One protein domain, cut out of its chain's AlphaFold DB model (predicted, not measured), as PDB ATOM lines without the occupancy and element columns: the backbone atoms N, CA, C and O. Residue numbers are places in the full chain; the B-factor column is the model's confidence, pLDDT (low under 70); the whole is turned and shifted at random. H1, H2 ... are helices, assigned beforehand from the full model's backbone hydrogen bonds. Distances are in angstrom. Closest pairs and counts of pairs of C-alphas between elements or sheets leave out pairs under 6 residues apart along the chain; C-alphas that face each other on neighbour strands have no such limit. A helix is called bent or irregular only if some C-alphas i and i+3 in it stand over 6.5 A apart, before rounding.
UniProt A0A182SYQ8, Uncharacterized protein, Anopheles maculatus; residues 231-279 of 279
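What this domain is: This is residues 231 to 279 of the 279 residues of an uncharacterized protein of Anopheles maculatus (UniProt A0A182SYQ8). One long helix, H2, makes one side of a narrow rod, and an extended stretch with no named element, residues 231 to 244, runs along its length on another side. At the far end from the first and last printed residues, the short helix H1 and the loop after it, residues 251 to 260, make a head where the chain folds back into H2. The printed part has 49 residues with two named helices, H1 then H2, and no named strand; the class is all helix, though under half of the residues are in named elements. The whole is only just loose, close to compact, with a radius of gyration of the C-alphas of 12.0 A, and it spans 35 by 17 by 15 A.

Where its parts are: The printed part begins at C-alpha 231, at (11.229, 37.186, 21.154), and residues 231 to 244 lead to H1. H1 is residues 245 to 250, Pro 245 to His 250, beginning at C-alpha 245 at (38.514, 53.067, 19.119). It is neither bent nor irregular, but only just: C-alphas 245 and 248 are 6.4 A apart. H2 is residues 261 to 277, 24.3 A from first to last C-alpha, and ends at C-alpha 277 at (15.775, 35.260, 24.383).

How they stand to each other: H1 and H2 are close but not clearly touching, and their closest C-alphas, those of Thr 247 and Lys 264, are 7.9 A apart. They run the same way at a steep tilt of 50 degrees. In H2 every O i to N i+4 pair is within hydrogen-bond range; in H1 0 of 2 are, beside 2 of 3 O i to N i+3 pairs.

The domain as a whole: The C-alphas farthest apart are those of His 232 and His 258, 35.8 A, while those of Leu 231 and Ala 279, the chain's last residue, are 5.3 A apart. The link from H1 to H2, 10 residues, is short. The printed part has no cut, its mean pLDDT is 93.4, and no printed residue is under 70.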
ATOM      1  N   LEU A 231      11.532  35.941  21.860       94.31
ATOM      2  CA  LEU A 231      11.229  37.186  21.154       94.31
ATOM      3  C   LEU A 231      11.092  37.002  19.636       94.31
ATOM      4  O   LEU A 231      10.936  37.983  18.916       94.31
ATOM      5  N   HIS A 232      11.101  35.759  19.145       93.12
ATOM      6  CA  HIS A 232      10.827  35.394  17.753       93.12
ATOM      7  C   HIS A 232      11.723  36.111  16.724       93.12
ATOM      8  O   HIS A 232      11.251  36.526  15.666       93.12
ATOM      9  N   GLY A 233      13.013  36.259  17.037       92.81
ATOM     10  CA  GLY A 233      14.003  36.941  16.198       92.81
ATOM     11  C   GLY A 233      13.836  38.460  16.162       92.81
ATOM     12  O   GLY A 233      14.200  39.103  15.177       92.81
ATOM     13  N   HIS A 234      13.200  39.050  17.180       93.81
ATOM     14  CA  HIS A 234      13.021  40.494  17.243       93.81
ATOM     15  C   HIS A 234      14.327  41.215  17.583       93.81
ATOM     16  O   HIS A 234      14.885  41.032  18.659       93.81
ATOM     17  N   HIS A 235      14.728  42.143  16.713       91.88
ATOM     18  CA  HIS A 235      15.934  42.942  16.902       91.88
ATOM     19  C   HIS A 235      15.922  43.757  18.201       91.88
ATOM     20  O   HIS A 235      15.192  44.744  18.339       91.88
ATOM     21  N   LEU A 236      16.814  43.396  19.120       90.88
ATOM     22  CA  LEU A 236      17.104  44.178  20.316       90.88
ATOM     23  C   LEU A 236      18.080  45.308  19.991       90.88
ATOM     24  O   LEU A 236      19.092  45.116  19.321       90.88
ATOM     25  N   ARG A 237      17.790  46.505  20.505       90.81
ATOM     26  CA  ARG A 237      18.713  47.642  20.447       90.81
ATOM     27  C   ARG A 237      19.460  47.739  21.767       90.81
ATOM     28  O   ARG A 237      18.850  47.997  22.801       90.81
ATOM     29  N   ALA A 238      20.772  47.559  21.710       90.81
ATOM     30  CA  ALA A 238      21.680  47.788  22.824       90.81
ATOM     31  C   ALA A 238      22.619  48.953  22.491       90.81
ATOM     32  O   ALA A 238      22.905  49.222  21.325       90.81
ATOM     33  N   SER A 239      23.098  49.640  23.522       91.81
ATOM     34  CA  SER A 239      24.128  50.670  23.393       91.81
ATOM     35  C   SER A 239      25.296  50.318  24.300       91.81
ATOM     36  O   SER A 239      25.102  49.764  25.382       91.81
ATOM     37  N   MET A 240      26.508  50.604  23.836       91.44
ATOM     38  CA  MET A 240      27.733  50.387  24.592       91.44
ATOM     39  C   MET A 240      28.631  51.610  24.454       91.44
ATOM     40  O   MET A 240      28.641  52.267  23.415       91.44
ATOM     41  N   VAL A 241      29.366  51.917  25.518       93.19
ATOM     42  CA  VAL A 241      30.319  53.027  25.542       93.19
ATOM     43  C   VAL A 241      31.714  52.458  25.333       93.19
ATOM     44  O   VAL A 241      32.107  51.514  26.015       93.19
ATOM     45  N   ILE A 242      32.449  53.021  24.381       95.62
ATOM     46  CA  ILE A 242      33.797  52.585  24.012       95.62
ATOM     47  C   ILE A 242      34.732  53.773  24.182       95.62
ATOM     48  O   ILE A 242      34.452  54.850  23.656       95.62
ATOM     49  N   THR A 243      35.816  53.586  24.935       95.94
ATOM     50  CA  THR A 243      36.789  54.654  25.201       95.94
ATOM     51  C   THR A 243      38.013  54.552  24.301       95.94
ATOM     52  O   THR A 243      38.590  55.578  23.943       95.94
ATOM     53  N   ASN A 244      38.379  53.341  23.873       95.62
ATOM     54  CA  ASN A 244      39.429  53.112  22.889       95.62
ATOM     55  C   ASN A 244      38.818  52.679  21.541       95.62
ATOM     56  O   ASN A 244      38.181  51.627  21.482       95.62
ATOM     57  N   PRO A 245      39.035  53.425  20.439       94.56
ATOM     58  CA  PRO A 245      38.514  53.067  19.119       94.56
ATOM     59  C   PRO A 245      38.869  51.647  18.648       94.56
ATOM     60  O   PRO A 245      38.063  51.022  17.961       94.56
ATOM     61  N   ASP A 246      40.034  51.116  19.035       94.69
ATOM     62  CA  ASP A 246      40.476  49.775  18.625       94.69
ATOM     63  C   ASP A 246      39.696  48.643  19.324       94.69
ATOM     64  O   ASP A 246      39.666  47.511  18.846       94.69
ATOM     65  N   THR A 247      38.976  48.939  20.414       94.75
ATOM     66  CA  THR A 247      38.140  47.960  21.131       94.75
ATOM     67  C   THR A 247      37.100  47.304  20.225       94.75
ATOM     68  O   THR A 247      36.809  46.125  20.412       94.75
ATOM     69  N   MET A 248      36.575  48.017  19.221       93.19
ATOM     70  CA  MET A 248      35.595  47.480  18.264       93.19
ATOM     71  C   MET A 248      36.098  46.246  17.504       93.19
ATOM     72  O   MET A 248      35.304  45.362  17.185       93.19
ATOM     73  N   ASN A 249      37.406  46.162  17.249       94.44
ATOM     74  CA  ASN A 249      38.031  45.037  16.549       94.44
ATOM     75  C   ASN A 249      38.290  43.837  17.476       94.44
ATOM     76  O   ASN A 249      38.568  42.739  17.003       94.44
ATOM     77  N   HIS A 250      38.191  44.055  18.790       94.25
ATOM     78  CA  HIS A 250      38.668  43.167  19.850       94.25
ATOM     79  C   HIS A 250      37.588  42.923  20.924       94.25
ATOM     80  O   HIS A 250      37.883  42.756  22.107       94.25
ATOM     81  N   LEU A 251      36.303  42.940  20.535       93.00
ATOM     82  CA  LEU A 251      35.164  42.761  21.455       93.00
ATOM     83  C   LEU A 251      34.994  41.319  21.957       93.00
ATOM     84  O   LEU A 251      34.388  41.097  23.003       93.00
ATOM     85  N   THR A 252      35.491  40.343  21.198       92.56
ATOM     86  CA  THR A 252      35.338  38.906  21.483       92.56
ATOM     87  C   THR A 252      36.656  38.197  21.751       92.56
ATOM     88  O   THR A 252      36.641  37.052  22.203       92.56
ATOM     89  N   ASP A 253      37.784  38.849  21.483       88.56
ATOM     90  CA  ASP A 253      39.098  38.303  21.771       88.56
ATOM     91  C   ASP A 253      39.634  38.830  23.111       88.56
ATOM     92  O   ASP A 253      39.199  39.842  23.660       88.56
ATOM     93  N   TYR A 254      40.571  38.088  23.695       84.19
ATOM     94  CA  TYR A 254      41.162  38.429  24.990       84.19
ATOM     95  C   TYR A 254      42.326  39.429  24.865       84.19
ATOM     96  O   TYR A 254      43.131  39.554  25.797       84.19
ATOM     97  N   LYS A 255      42.451  40.129  23.728       91.50
ATOM     98  CA  LYS A 255      43.494  41.136  23.516       91.50
ATOM     99  C   LYS A 255      43.182  42.370  24.356       91.50
ATOM    100  O   LYS A 255      42.024  42.754  24.504       91.50
ATOM    101  N   ASP A 256      44.211  42.970  24.955       92.19
ATOM    102  CA  ASP A 256      44.098  44.189  25.768       92.19
ATOM    103  C   ASP A 256      42.950  44.133  26.783       92.19
ATOM    104  O   ASP A 256      42.094  45.013  26.866       92.19
ATOM    105  N   LYS A 257      42.919  43.048  27.567       90.25
ATOM    106  CA  LYS A 257      41.857  42.745  28.543       90.25
ATOM    107  C   LYS A 257      41.592  43.840  29.581       90.25
ATOM    108  O   LYS A 257      40.562  43.803  30.239       90.25
ATOM    109  N   HIS A 258      42.537  44.758  29.776       94.31
ATOM    110  CA  HIS A 258      42.470  45.863  30.733       94.31
ATOM    111  C   HIS A 258      41.890  47.151  30.120       94.31
ATOM    112  O   HIS A 258      41.593  48.088  30.853       94.31
ATOM    113  N   ILE A 259      41.727  47.197  28.794       94.25
ATOM    114  CA  ILE A 259      41.122  48.310  28.058       94.25
ATOM    115  C   ILE A 259      39.668  47.951  27.757       94.25
ATOM    116  O   ILE A 259      39.392  46.865  27.242       94.25
ATOM    117  N   ASP A 260      38.745  48.860  28.092       94.69
ATOM    118  CA  ASP A 260      37.298  48.691  27.897       94.69
ATOM    119  C   ASP A 260      36.767  47.336  28.420       94.69
ATOM    120  O   ASP A 260      35.845  46.743  27.856       94.69
ATOM    121  N   THR A 261      37.340  46.830  29.523       94.06
ATOM    122  CA  THR A 261      37.042  45.496  30.075       94.06
ATOM    123  C   THR A 261      35.546  45.282  30.287       94.06
ATOM    124  O   THR A 261      35.002  44.249  29.900       94.06
ATOM    125  N   ILE A 262      34.864  46.275  30.869       94.00
ATOM    126  CA  ILE A 262      33.423  46.211  31.140       94.00
ATOM    127  C   ILE A 262      32.620  46.143  29.839       94.00
ATOM    128  O   ILE A 262      31.672  45.368  29.744       94.00
ATOM    129  N   THR A 263      33.015  46.898  28.815       94.56
ATOM    130  CA  THR A 263      32.344  46.893  27.511       94.56
ATOM    131  C   THR A 263      32.495  45.551  26.805       94.56
ATOM    132  O   THR A 263      31.499  45.015  26.322       94.56
ATOM    133  N   LYS A 264      33.694  44.956  26.817       95.00
ATOM    134  CA  LYS A 264      33.937  43.615  26.252       95.00
ATOM    135  C   LYS A 264      33.104  42.540  26.958       95.00
ATOM    136  O   LYS A 264      32.430  41.746  26.305       95.00
ATOM    137  N   VAL A 265      33.075  42.555  28.294       93.44
ATOM    138  CA  VAL A 265      32.243  41.623  29.077       93.44
ATOM    139  C   VAL A 265      30.757  41.820  28.762       93.44
ATOM    140  O   VAL A 265      30.058  40.850  28.471       93.44
ATOM    141  N   ASN A 266      30.272  43.063  28.743       93.88
ATOM    142  CA  ASN A 266      28.872  43.365  28.446       93.88
ATOM    143  C   ASN A 266      28.473  42.976  27.021       93.88
ATOM    144  O   ASN A 266      27.351  42.514  26.824       93.88
ATOM    145  N   TYR A 267      29.364  43.122  26.041       94.81
ATOM    146  CA  TYR A 267      29.131  42.673  24.669       94.81
ATOM    147  C   TYR A 267      28.861  41.164  24.619       94.81
ATOM    148  O   TYR A 267      27.846  40.726  24.074       94.81
ATOM    149  N   ILE A 268      29.722  40.365  25.258       93.94
ATOM    150  CA  ILE A 268      29.570  38.906  25.323       93.94
ATOM    151  C   ILE A 268      28.270  38.525  26.043       93.94
ATOM    152  O   ILE A 268      27.490  37.724  25.525       93.94
ATOM    153  N   LEU A 269      28.001  39.125  27.207       94.94
ATOM    154  CA  LEU A 269      26.793  38.839  27.986       94.94
ATOM    155  C   LEU A 269      25.513  39.232  27.242       94.94
ATOM    156  O   LEU A 269      24.525  38.505  27.298       94.94
ATOM    157  N   THR A 270      25.536  40.347  26.512       95.06
ATOM    158  CA  THR A 270      24.393  40.818  25.722       95.06
ATOM    159  C   THR A 270      24.106  39.875  24.558       95.06
ATOM    160  O   THR A 270      22.948  39.541  24.327       95.06
ATOM    161  N   ASN A 271      25.136  39.367  23.875       93.81
ATOM    162  CA  ASN A 271      24.961  38.361  22.821       93.81
ATOM    163  C   ASN A 271      24.435  37.028  23.371       93.81
ATOM    164  O   ASN A 271      23.572  36.397  22.753       93.81
ATOM    165  N   TYR A 272      24.905  36.612  24.551       95.50
ATOM    166  CA  TYR A 272      24.363  35.432  25.224       95.50
ATOM    167  C   TYR A 272      22.893  35.631  25.605       95.50
ATOM    168  O   TYR A 272      22.070  34.746  25.377       95.50
ATOM    169  N   LEU A 273      22.540  36.808  26.128       94.75
ATOM    170  CA  LEU A 273      21.164  37.158  26.464       94.75
ATOM    171  C   LEU A 273      20.263  37.193  25.221       94.75
ATOM    172  O   LEU A 273      19.178  36.623  25.262       94.75
ATOM    173  N   ALA A 274      20.710  37.799  24.118       95.06
ATOM    174  CA  ALA A 274      19.973  37.812  22.853       95.06
ATOM    175  C   ALA A 274      19.700  36.382  22.359       95.06
ATOM    176  O   ALA A 274      18.554  36.016  22.103       95.06
ATOM    177  N   SER A 275      20.727  35.527  22.380       94.94
ATOM    178  CA  SER A 275      20.598  34.104  22.041       94.94
ATOM    179  C   SER A 275      19.618  33.378  22.971       94.94
ATOM    180  O   SER A 275      18.771  32.608  22.522       94.94
ATOM    181  N   TYR A 276      19.691  33.644  24.278       94.44
ATOM    182  CA  TYR A 276      18.809  33.056  25.287       94.44
ATOM    183  C   TYR A 276      17.343  33.467  25.102       94.44
ATOM    184  O   TYR A 276      16.448  32.657  25.355       94.44
ATOM    185  N   LEU A 277      17.099  34.706  24.670       94.88
ATOM    186  CA  LEU A 277      15.775  35.260  24.383       94.88
ATOM    187  C   LEU A 277      15.276  34.928  22.967       94.88
ATOM    188  O   LEU A 277      14.137  35.248  22.644       94.88
ATOM    189  N   GLY A 278      16.087  34.280  22.122       94.44
ATOM    190  CA  GLY A 278      15.733  34.013  20.725       94.44
ATOM    191  C   GLY A 278      15.504  35.302  19.934       94.44
ATOM    192  O   GLY A 278      14.494  35.406  19.236       94.44
ATOM    193  N   ALA A 279      16.383  36.288  20.117       91.25
ATOM    194  CA  ALA A 279      16.285  37.643  19.579       91.25
ATOM    195  C   ALA A 279      17.376  37.955  18.547       91.25
ATOM    196  O   ALA A 279      18.488  37.398  18.689       91.25
TER     197      ALA A 279